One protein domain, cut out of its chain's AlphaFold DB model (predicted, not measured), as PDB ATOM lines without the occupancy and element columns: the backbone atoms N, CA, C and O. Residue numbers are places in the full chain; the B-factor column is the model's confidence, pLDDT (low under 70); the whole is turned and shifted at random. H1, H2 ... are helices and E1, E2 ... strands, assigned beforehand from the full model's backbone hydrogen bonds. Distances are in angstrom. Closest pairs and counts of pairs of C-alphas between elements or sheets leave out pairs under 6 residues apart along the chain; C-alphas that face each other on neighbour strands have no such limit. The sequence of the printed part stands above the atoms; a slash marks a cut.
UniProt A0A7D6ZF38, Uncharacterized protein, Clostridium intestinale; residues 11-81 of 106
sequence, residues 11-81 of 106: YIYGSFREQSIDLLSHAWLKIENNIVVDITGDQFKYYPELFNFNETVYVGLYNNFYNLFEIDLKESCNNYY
ATOM      1  N   TYR A  11     -23.917   1.462  34.139       92.62
ATOM      2  CA  TYR A  11     -22.879   2.185  33.423       92.62
ATOM      3  C   TYR A  11     -23.443   3.514  32.929       92.62
ATOM      4  O   TYR A  11     -24.554   3.566  32.390       92.62
ATOM      5  N   ILE A  12     -22.694   4.590  33.139       95.19
ATOM      6  CA  ILE A  12     -23.056   5.930  32.697       95.19
ATOM      7  C   ILE A  12     -21.887   6.494  31.914       95.19
ATOM      8  O   ILE A  12     -20.743   6.395  32.344       95.19
ATOM      9  N   TYR A  13     -22.200   7.092  30.773       94.12
ATOM     10  CA  TYR A  13     -21.266   7.841  29.957       94.12
ATOM     11  C   TYR A  13     -21.897   9.187  29.615       94.12
ATOM     12  O   TYR A  13     -23.085   9.262  29.286       94.12
ATOM     13  N   GLY A  14     -21.108  10.246  29.726       93.31
ATOM     14  CA  GLY A  14     -21.550  11.597  29.436       93.31
ATOM     15  C   GLY A  14     -20.435  12.456  28.880       93.31
ATOM     16  O   GLY A  14     -19.256  12.117  28.982       93.31
ATOM     17  N   SER A  15     -20.822  13.583  28.302       91.38
ATOM     18  CA  SER A  15     -19.905  14.562  27.740       91.38
ATOM     19  C   SER A  15     -20.067  15.913  28.419       91.38
ATOM     20  O   SER A  15     -21.162  16.347  28.772       91.38
ATOM     21  N   PHE A  16     -18.938  16.576  28.635       84.88
ATOM     22  CA  PHE A  16     -18.863  17.945  29.104       84.88
ATOM     23  C   PHE A  16     -18.432  18.836  27.940       84.88
ATOM     24  O   PHE A  16     -17.430  18.571  27.270       84.88
ATOM     25  N   ARG A  17     -19.221  19.884  27.681       76.75
ATOM     26  CA  ARG A  17     -18.944  20.892  26.654       76.75
ATOM     27  C   ARG A  17     -18.686  22.230  27.330       76.75
ATOM     28  O   ARG A  17     -19.622  22.879  27.789       76.75
ATOM     29  N   GLU A  18     -17.438  22.672  27.321       70.75
ATOM     30  CA  GLU A  18     -17.086  24.057  27.627       70.75
ATOM     31  C   GLU A  18     -16.605  24.732  26.341       70.75
ATOM     32  O   GLU A  18     -15.893  24.123  25.550       70.75
ATOM     33  N   GLN A  19     -17.021  25.978  26.093       59.25
ATOM     34  CA  GLN A  19     -16.856  26.664  24.796       59.25
ATOM     35  C   GLN A  19     -15.396  26.784  24.309       59.25
ATOM     36  O   GLN A  19     -15.172  27.118  23.148       59.25
ATOM     37  N   SER A  20     -14.416  26.522  25.178       60.81
ATOM     38  CA  SER A  20     -12.978  26.627  24.916       60.81
ATOM     39  C   SER A  20     -12.202  25.312  25.043       60.81
ATOM     40  O   SER A  20     -10.990  25.330  24.841       60.81
ATOM     41  N   ILE A  21     -12.851  24.199  25.401       57.81
ATOM     42  CA  ILE A  21     -12.190  22.908  25.640       57.81
ATOM     43  C   ILE A  21     -12.825  21.863  24.722       57.81
ATOM     44  O   ILE A  21     -14.047  21.824  24.565       57.81
ATOM     45  N   ASP A  22     -11.988  21.032  24.099       59.94
ATOM     46  CA  ASP A  22     -12.444  19.866  23.342       59.94
ATOM     47  C   ASP A  22     -13.421  19.023  24.177       59.94
ATOM     48  O   ASP A  22     -13.365  19.003  25.405       59.94
ATOM     49  N   LEU A  23     -14.338  18.328  23.502       61.09
ATOM     50  CA  LEU A  23     -15.383  17.534  24.144       61.09
ATOM     51  C   LEU A  23     -14.764  16.529  25.136       61.09
ATOM     52  O   LEU A  23     -14.147  15.547  24.718       61.09
ATOM     53  N   LEU A  24     -14.935  16.757  26.439       79.75
ATOM     54  CA  LEU A  24     -14.438  15.851  27.472       79.75
ATOM     55  C   LEU A  24     -15.525  14.829  27.764       79.75
ATOM     56  O   LEU A  24     -16.523  15.133  28.418       79.75
ATOM     57  N   SER A  25     -15.355  13.618  27.248       87.62
ATOM     58  CA  SER A  25     -16.217  12.505  27.613       87.62
ATOM     59  C   SER A  25     -15.703  11.791  28.854       87.62
ATOM     60  O   SER A  25     -14.499  11.681  29.079       87.62
ATOM     61  N   HIS A  26     -16.633  11.307  29.671       91.06
ATOM     62  CA  HIS A  26     -16.323  10.590  30.897       91.06
ATOM     63  C   HIS A  26     -17.309   9.456  31.144       91.06
ATOM     64  O   HIS A  26     -18.470   9.521  30.734       91.06
ATOM     65  N   ALA A  27     -16.847   8.416  31.832       93.25
ATOM     66  CA  ALA A  27     -17.658   7.264  32.186       93.25
ATOM     67  C   ALA A  27     -17.473   6.882  33.653       93.25
ATOM     68  O   ALA A  27     -16.354   6.850  34.160       93.25
ATOM     69  N   TRP A  28     -18.572   6.531  34.316       94.44
ATOM     70  CA  TRP A  28     -18.568   6.083  35.706       94.44
ATOM     71  C   TRP A  28     -19.661   5.047  35.962       94.44
ATOM     72  O   TRP A  28     -20.585   4.848  35.166       94.44
ATOM     73  N   LEU A  29     -19.561   4.370  37.105       94.12
ATOM     74  CA  LEU A  29     -20.555   3.403  37.542       94.12
ATOM     75  C   LEU A  29     -21.479   4.024  38.580       94.12
ATOM     76  O   LEU A  29     -21.059   4.772  39.458       94.12
ATOM     77  N   LYS A  30     -22.752   3.657  38.506       93.75
ATOM     78  CA  LYS A  30     -23.768   3.989  39.495       93.75
ATOM     79  C   LYS A  30     -24.378   2.710  40.044       93.75
ATOM     80  O   LYS A  30     -24.920   1.907  39.285       93.75
ATOM     81  N   ILE A  31     -24.327   2.550  41.358       90.31
ATOM     82  CA  ILE A  31     -25.001   1.471  42.082       90.31
ATOM     83  C   ILE A  31     -26.281   2.000  42.751       90.31
ATOM     84  O   ILE A  31     -26.745   3.115  42.481       90.31
ATOM     85  N   GLU A  32     -26.898   1.180  43.601       86.56
ATOM     86  CA  GLU A  32     -28.084   1.556  44.373       86.56
ATOM     87  C   GLU A  32     -27.878   2.845  45.191       86.56
ATOM     88  O   GLU A  32     -26.758   3.254  45.498       86.56
ATOM     89  N   ASN A  33     -28.983   3.521  45.520       87.69
ATOM     90  CA  ASN A  33     -28.998   4.773  46.291       87.69
ATOM     91  C   ASN A  33     -28.211   5.940  45.670       87.69
ATOM     92  O   ASN A  33     -27.788   6.846  46.381       87.69
ATOM     93  N   ASN A  34     -28.045   5.954  44.342       88.19
ATOM     94  CA  ASN A  34     -27.285   6.986  43.623       88.19
ATOM     95  C   ASN A  34     -25.809   7.086  44.035       88.19
ATOM     96  O   ASN A  34     -25.202   8.142  43.848       88.19
ATOM     97  N   ILE A  35     -25.236   5.999  44.549       93.31
ATOM     98  CA  ILE A  35     -23.804   5.937  44.824       93.31
ATOM     99  C   ILE A  35     -23.062   5.769  43.495       93.31
ATOM    100  O   ILE A  35     -23.380   4.892  42.690       93.31
ATOM    101  N   VAL A  36     -22.087   6.635  43.278       93.94
ATOM    102  CA  VAL A  36     -21.116   6.614  42.195       93.94
ATOM    103  C   VAL A  36     -19.885   5.841  42.647       93.94
ATOM    104  O   VAL A  36     -19.437   6.002  43.781       93.94
ATOM    105  N   VAL A  37     -19.356   5.018  41.747       92.94
ATOM    106  CA  VAL A  37     -18.042   4.387  41.854       92.94
ATOM    107  C   VAL A  37     -17.239   4.801  40.629       92.94
ATOM    108  O   VAL A  37     -17.668   4.560  39.498       92.94
ATOM    109  N   ASP A  38     -16.093   5.431  40.851       92.44
ATOM    110  CA  ASP A  38     -15.299   6.029  39.782       92.44
ATOM    111  C   ASP A  38     -13.800   5.979  40.106       92.44
ATOM    112  O   ASP A  38     -13.382   6.282  41.220       92.44
ATOM    113  N   ILE A  39     -12.989   5.585  39.126       91.94
ATOM    114  CA  ILE A  39     -11.534   5.430  39.248       91.94
ATOM    115  C   ILE A  39     -10.756   6.616  38.657       91.94
ATOM    116  O   ILE A  39      -9.543   6.518  38.477       91.94
ATOM    117  N   THR A  40     -11.435   7.726  38.348       87.25
ATOM    118  CA  THR A  40     -10.847   8.934  37.743       87.25
ATOM    119  C   THR A  40      -9.552   9.362  38.433       87.25
ATOM    120  O   THR A  40      -8.554   9.612  37.762       87.25
ATOM    121  N   GLY A  41      -9.510   9.392  39.770       83.50
ATOM    122  CA  GLY A  41      -8.299   9.801  40.484       83.50
ATOM    123  C   GLY A  41      -7.102   8.872  40.263       83.50
ATOM    124  O   GLY A  41      -5.977   9.354  40.173       83.50
ATOM    125  N   ASP A  42      -7.308   7.559  40.108       85.81
ATOM    126  CA  ASP A  42      -6.227   6.639  39.726       85.81
ATOM    127  C   ASP A  42      -5.834   6.788  38.250       85.81
ATOM    128  O   ASP A  42      -4.643   6.778  37.932       85.81
ATOM    129  N   GLN A  43      -6.815   6.968  37.355       85.38
ATOM    130  CA  GLN A  43      -6.581   7.150  35.916       85.38
ATOM    131  C   GLN A  43      -5.735   8.395  35.622       85.38
ATOM    132  O   GLN A  43      -4.860   8.358  34.756       85.38
ATOM    133  N   PHE A  44      -5.957   9.476  36.372       80.12
ATOM    134  CA  PHE A  44      -5.297  10.767  36.177       80.12
ATOM    135  C   PHE A  44      -4.279  11.111  37.269       80.12
ATOM    136  O   PHE A  44      -3.843  12.255  37.360       80.12
ATOM    137  N   LYS A  45      -3.810  10.136  38.062       78.69
ATOM    138  CA  LYS A  45      -2.863  10.388  39.170       78.69
ATOM    139  C   LYS A  45      -1.550  11.072  38.768       78.69
ATOM    140  O   LYS A  45      -0.888  11.669  39.610       78.69
ATOM    141  N   TYR A  46      -1.161  10.972  37.495       79.50
ATOM    142  CA  TYR A  46       0.027  11.627  36.933       79.50
ATOM    143  C   TYR A  46      -0.302  12.878  36.102       79.50
ATOM    144  O   TYR A  46       0.599  13.488  35.532       79.50
ATOM    145  N   TYR A  47      -1.578  13.265  36.045       72.50
ATOM    146  CA  TYR A  47      -2.100  14.402  35.292       72.50
ATOM    147  C   TYR A  47      -2.978  15.290  36.196       72.50
ATOM    148  O   TYR A  47      -4.182  15.408  35.963       72.50
ATOM    149  N   PRO A  48      -2.389  15.925  37.230       66.69
ATOM    150  CA  PRO A  48      -3.135  16.693  38.236       66.69
ATOM    151  C   PRO A  48      -3.882  17.901  37.650       66.69
ATOM    152  O   PRO A  48      -4.848  18.374  38.233       66.69
ATOM    153  N   GLU A  49      -3.446  18.378  36.484       66.56
ATOM    154  CA  GLU A  49      -4.016  19.517  35.760       66.56
ATOM    155  C   GLU A  49      -5.420  19.229  35.192       66.56
ATOM    156  O   GLU A  49      -6.173  20.159  34.918       66.56
ATOM    157  N   LEU A  50      -5.765  17.952  34.955       62.69
ATOM    158  CA  LEU A  50      -6.966  17.580  34.196       62.69
ATOM    159  C   LEU A  50      -8.218  17.505  35.069       62.69
ATOM    160  O   LEU A  50      -9.279  17.961  34.653       62.69
ATOM    161  N   PHE A  51      -8.104  16.954  36.279       63.56
ATOM    162  CA  PHE A  51      -9.235  16.791  37.184       63.56
ATOM    163  C   PHE A  51      -8.755  16.835  38.639       63.56
ATOM    164  O   PHE A  51      -7.893  16.054  39.032       63.56
ATOM    165  N   ASN A  52      -9.339  17.715  39.461       64.12
ATOM    166  CA  ASN A  52      -9.064  17.830  40.904       64.12
ATOM    167  C   ASN A  52      -9.647  16.638  41.705       64.12
ATOM    168  O   ASN A  52     -10.422  16.824  42.645       64.12
ATOM    169  N   PHE A  53      -9.312  15.403  41.328       68.62
ATOM    170  CA  PHE A  53      -9.634  14.201  42.094       68.62
ATOM    171  C   PHE A  53      -8.463  13.835  43.003       68.62
ATOM    172  O   PHE A  53      -7.442  13.328  42.551       68.62
ATOM    173  N   ASN A  54      -8.636  14.054  44.307       70.06
ATOM    174  CA  ASN A  54      -7.657  13.640  45.316       70.06
ATOM    175  C   ASN A  54      -7.840  12.180  45.768       70.06
ATOM    176  O   ASN A  54      -6.957  11.623  46.418       70.06
ATOM    177  N   GLU A  55      -8.980  11.562  45.453       80.12
ATOM    178  CA  GLU A  55      -9.283  10.177  45.820       80.12
ATOM    179  C   GLU A  55      -8.975   9.228  44.662       80.12
ATOM    180  O   GLU A  55      -9.507   9.394  43.569       80.12
ATOM    181  N   THR A  56      -8.156   8.201  44.910       84.69
ATOM    182  CA  THR A  56      -7.779   7.181  43.913       84.69
ATOM    183  C   THR A  56      -9.000   6.471  43.317       84.69
ATOM    184  O   THR A  56      -9.081   6.267  42.109       84.69
ATOM    185  N   VAL A  57      -9.965   6.117  44.166       89.56
ATOM    186  CA  VAL A  57     -11.267   5.582  43.763       89.56
ATOM    187  C   VAL A  57     -12.322   6.327  44.560       89.56
ATOM    188  O   VAL A  57     -12.352   6.219  45.783       89.56
ATOM    189  N   TYR A  58     -13.181   7.068  43.872       91.19
ATOM    190  CA  TYR A  58     -14.305   7.761  44.481       91.19
ATOM    191  C   TYR A  58     -15.470   6.792  44.685       91.19
ATOM    192  O   TYR A  58     -15.889   6.106  43.749       91.19
ATOM    193  N   VAL A  59     -16.008   6.756  45.907       92.75
ATOM    194  CA  VAL A  59     -17.223   6.006  46.256       92.75
ATOM    195  C   VAL A  59     -18.133   6.895  47.096       92.75
ATOM    196  O   VAL A  59     -17.897   7.097  48.285       92.75
ATOM    197  N   GLY A  60     -19.193   7.431  46.497       93.06
ATOM    198  CA  GLY A  60     -20.039   8.405  47.187       93.06
ATOM    199  C   GLY A  60     -21.236   8.864  46.374       93.06
ATOM    200  O   GLY A  60     -21.522   8.330  45.313       93.06
ATOM    201  N   LEU A  61     -21.973   9.854  46.867       94.62
ATOM    202  CA  LEU A  61     -23.098  10.431  46.124       94.62
ATOM    203  C   LEU A  61     -22.610  11.237  44.910       94.62
ATOM    204  O   LEU A  61     -21.438  11.597  44.813       94.62
ATOM    205  N   TYR A  62     -23.524  11.574  44.002       92.56
ATOM    206  CA  TYR A  62     -23.249  12.586  42.982       92.56
ATOM    207  C   TYR A  62     -22.807  13.899  43.636       92.56
ATOM    208  O   TYR A  62     -23.422  14.373  44.591       92.56
ATOM    209  N   ASN A  63     -21.757  14.491  43.084       90.06
ATOM    210  CA  ASN A  63     -21.222  15.784  43.481       90.06
ATOM    211  C   ASN A  63     -21.219  16.723  42.261       90.06
ATOM    212  O   ASN A  63     -21.686  16.359  41.180       90.06
ATOM    213  N   ASN A  64     -20.694  17.935  42.435       89.06
ATOM    214  CA  ASN A  64     -20.696  18.938  41.373       89.06
ATOM    215  C   ASN A  64     -20.002  18.458  40.097       89.06
ATOM    216  O   ASN A  64     -20.501  18.772  39.028       89.06
ATOM    217  N   PHE A  65     -18.931  17.664  40.194       87.50
ATOM    218  CA  PHE A  65     -18.209  17.156  39.027       87.50
ATOM    219  C   PHE A  65     -19.119  16.332  38.110       87.50
ATOM    220  O   PHE A  65     -19.262  16.653  36.936       87.50
ATOM    221  N   TYR A  66     -19.815  15.334  38.655       90.00
ATOM    222  CA  TYR A  66     -20.710  14.477  37.867       90.00
ATOM    223  C   TYR A  66     -21.907  15.227  37.278       90.00
ATOM    224  O   TYR A  66     -22.438  14.824  36.246       90.00
ATOM    225  N   ASN A  67     -22.335  16.311  37.929       90.50
ATOM    226  CA  ASN A  67     -23.452  17.136  37.474       90.50
ATOM    227  C   ASN A  67     -23.080  18.075  36.315       90.50
ATOM    228  O   ASN A  67     -23.979  18.680  35.737       90.50
ATOM    229  N   LEU A  68     -21.792  18.213  35.982       89.31
ATOM    230  CA  LEU A  68     -21.347  18.993  34.823       89.31
ATOM    231  C   LEU A  68     -21.603  18.263  33.498       89.31
ATOM    232  O   LEU A  68     -21.724  18.912  32.466       89.31
ATOM    233  N   PHE A  69     -21.684  16.932  33.515       90.62
ATOM    234  CA  PHE A  69     -21.795  16.129  32.301       90.62
ATOM    235  C   PHE A  69     -23.243  16.018  31.821       90.62
ATOM    236  O   PHE A  69     -24.149  15.673  32.587       90.62
ATOM    237  N   GLU A  70     -23.448  16.212  30.522       92.75
ATOM    238  CA  GLU A  70     -24.666  15.786  29.842       92.75
ATOM    239  C   GLU A  70     -24.607  14.265  29.653       92.75
ATOM    240  O   GLU A  70     -23.634  13.726  29.126       92.75
ATOM    241  N   ILE A  71     -25.623  13.543  30.134       94.12
ATOM    242  CA  ILE A  71     -25.642  12.077  30.056       94.12
ATOM    243  C   ILE A  71     -26.016  11.654  28.635       94.12
ATOM    244  O   ILE A  71     -27.178  11.755  28.241       94.12
ATOM    245  N   ASP A  72     -25.043  11.103  27.916       92.56
ATOM    246  CA  ASP A  72     -25.206  10.589  26.556       92.56
ATOM    247  C   ASP A  72     -25.710   9.137  26.550       92.56
ATOM    248  O   ASP A  72     -26.507   8.744  25.696       92.56
ATOM    249  N   LEU A  73     -25.256   8.318  27.506       91.38
ATOM    250  CA  LEU A  73     -25.603   6.901  27.592       91.38
ATOM    251  C   LEU A  73     -25.766   6.451  29.045       91.38
ATOM    252  O   LEU A  73     -24.973   6.772  29.929       91.38
ATOM    253  N   LYS A  74     -26.797   5.636  29.274       93.12
ATOM    254  CA  LYS A  74     -27.055   4.969  30.548       93.12
ATOM    255  C   LYS A  74     -27.498   3.535  30.296       93.12
ATOM    256  O   LYS A  74     -28.590   3.308  29.780       93.12
ATOM    257  N   GLU A  75     -26.686   2.577  30.719       89.25
ATOM    258  CA  GLU A  75     -26.931   1.157  30.496       89.25
ATOM    259  C   GLU A  75     -26.997   0.407  31.827       89.25
ATOM    260  O   GLU A  75     -26.126   0.541  32.683       89.25
ATOM    261  N   SER A  76     -28.050  -0.387  32.028       86.06
ATOM    262  CA  SER A  76     -28.112  -1.274  33.190       86.06
ATOM    263  C   SER A  76     -27.223  -2.480  32.923       86.06
ATOM    264  O   SER A  76     -27.510  -3.259  32.020       86.06
ATOM    265  N   CYS A  77     -26.224  -2.714  33.767       77.88
ATOM    266  CA  CYS A  77     -25.308  -3.849  33.650       77.88
ATOM    267  C   CYS A  77     -25.954  -5.180  34.087       77.88
ATOM    268  O   CYS A  77     -25.260  -6.117  34.469       77.88
ATOM    269  N   ASN A  78     -27.289  -5.278  34.041       60.88
ATOM    270  CA  ASN A  78     -28.087  -6.354  34.633       60.88
ATOM    271  C   ASN A  78     -27.910  -7.720  33.963       60.88
ATOM    272  O   ASN A  78     -28.526  -8.671  34.419       60.88
ATOM    273  N   ASN A  79     -27.102  -7.819  32.910       52.81
ATOM    274  CA  ASN A  79     -26.836  -9.055  32.184       52.81
ATOM    275  C   ASN A  79     -25.414  -9.071  31.609       52.81
ATOM    276  O   ASN A  79     -25.206  -9.589  30.510       52.81
ATOM    277  N   TYR A  80     -24.406  -8.574  32.338       51.06
ATOM    278  CA  TYR A  80     -23.142  -9.291  32.204       51.06
ATOM    279  C   TYR A  80     -23.426 -10.631  32.858       51.06
ATOM    280  O   TYR A  80     -23.417 -10.760  34.080       51.06
ATOM    281  N   TYR A  81     -23.817 -11.608  32.033       48.25
ATOM    282  CA  TYR A  81     -23.736 -12.994  32.440       48.25
ATOM    283  C   TYR A  81     -22.390 -13.113  33.164       48.25
ATOM    284  O   TYR A  81     -21.401 -12.533  32.677       48.25
TER     285      TYR A  81
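This is residues 11 to 81 of the 106 residues of an uncharacterized protein of Clostridium intestinale (UniProt A0A7D6ZF38). One twisted antiparallel sheet bends round like an open half-ring: the long strands E5, E1 and E2 form one wall, and the short strands E3 and E4 turn away at one end of E2. The chain through H2 crosses the open side from edge strand E4 to edge strand E5. The printed part has 71 residues, in the order E1 E2 E3 H1 E4 H2 E5; the sheet's order is E4 E3 E2 E1 E5, and the class is mostly strand. It is compact, with a radius of gyration of the C-alphas of 12.8 A, and only just elongated, spanning 38 by 26 by 22 A.

E2, residues 21 to 30, is 26.2 A long. E1, residues 11 to 18, is 23.4 A and begins at C-alpha 11 (-22.879, 2.185, 33.423). E5, residues 70 to 76, is 17.7 A and ends at C-alpha 76 (-28.112, -1.274, 33.190). E3 holds residues 35 to 38, 9.9 A, and E4 residues 58 to 61, 9.3 A. H1, residues 40 to 43, is 5.0 A; H2, residues 64 to 67, is 5.1 A.

E1, E2 and E3 form a meander, each strand the antiparallel neighbour of the one before. In the hairpin E1 and E2, N 14 and O 26 are 2.9 A apart. E2 pairs staggered, with E3 over residues 29 to 30; N 37 and O 29 are 2.9 A apart, at 124 degrees between directions. E1 and E5 stand at 175 degrees, with N 13 and O 73 at 2.9 A. For E4 and E3, N 36 and O 60 are 2.7 A apart. H1 and H2 only graze the sheet; both are too short for an O i to N i+4 pair, and each has its one O i to N i+3 pair within range.

The C-alphas of Ser 20 and Tyr 81 are farthest apart, 41.7 A. The printed part has no cut. The link from H1 to E4 is long. pLDDT is under 70 at residues 19 to 23, 48 to 53 and 78 to 81.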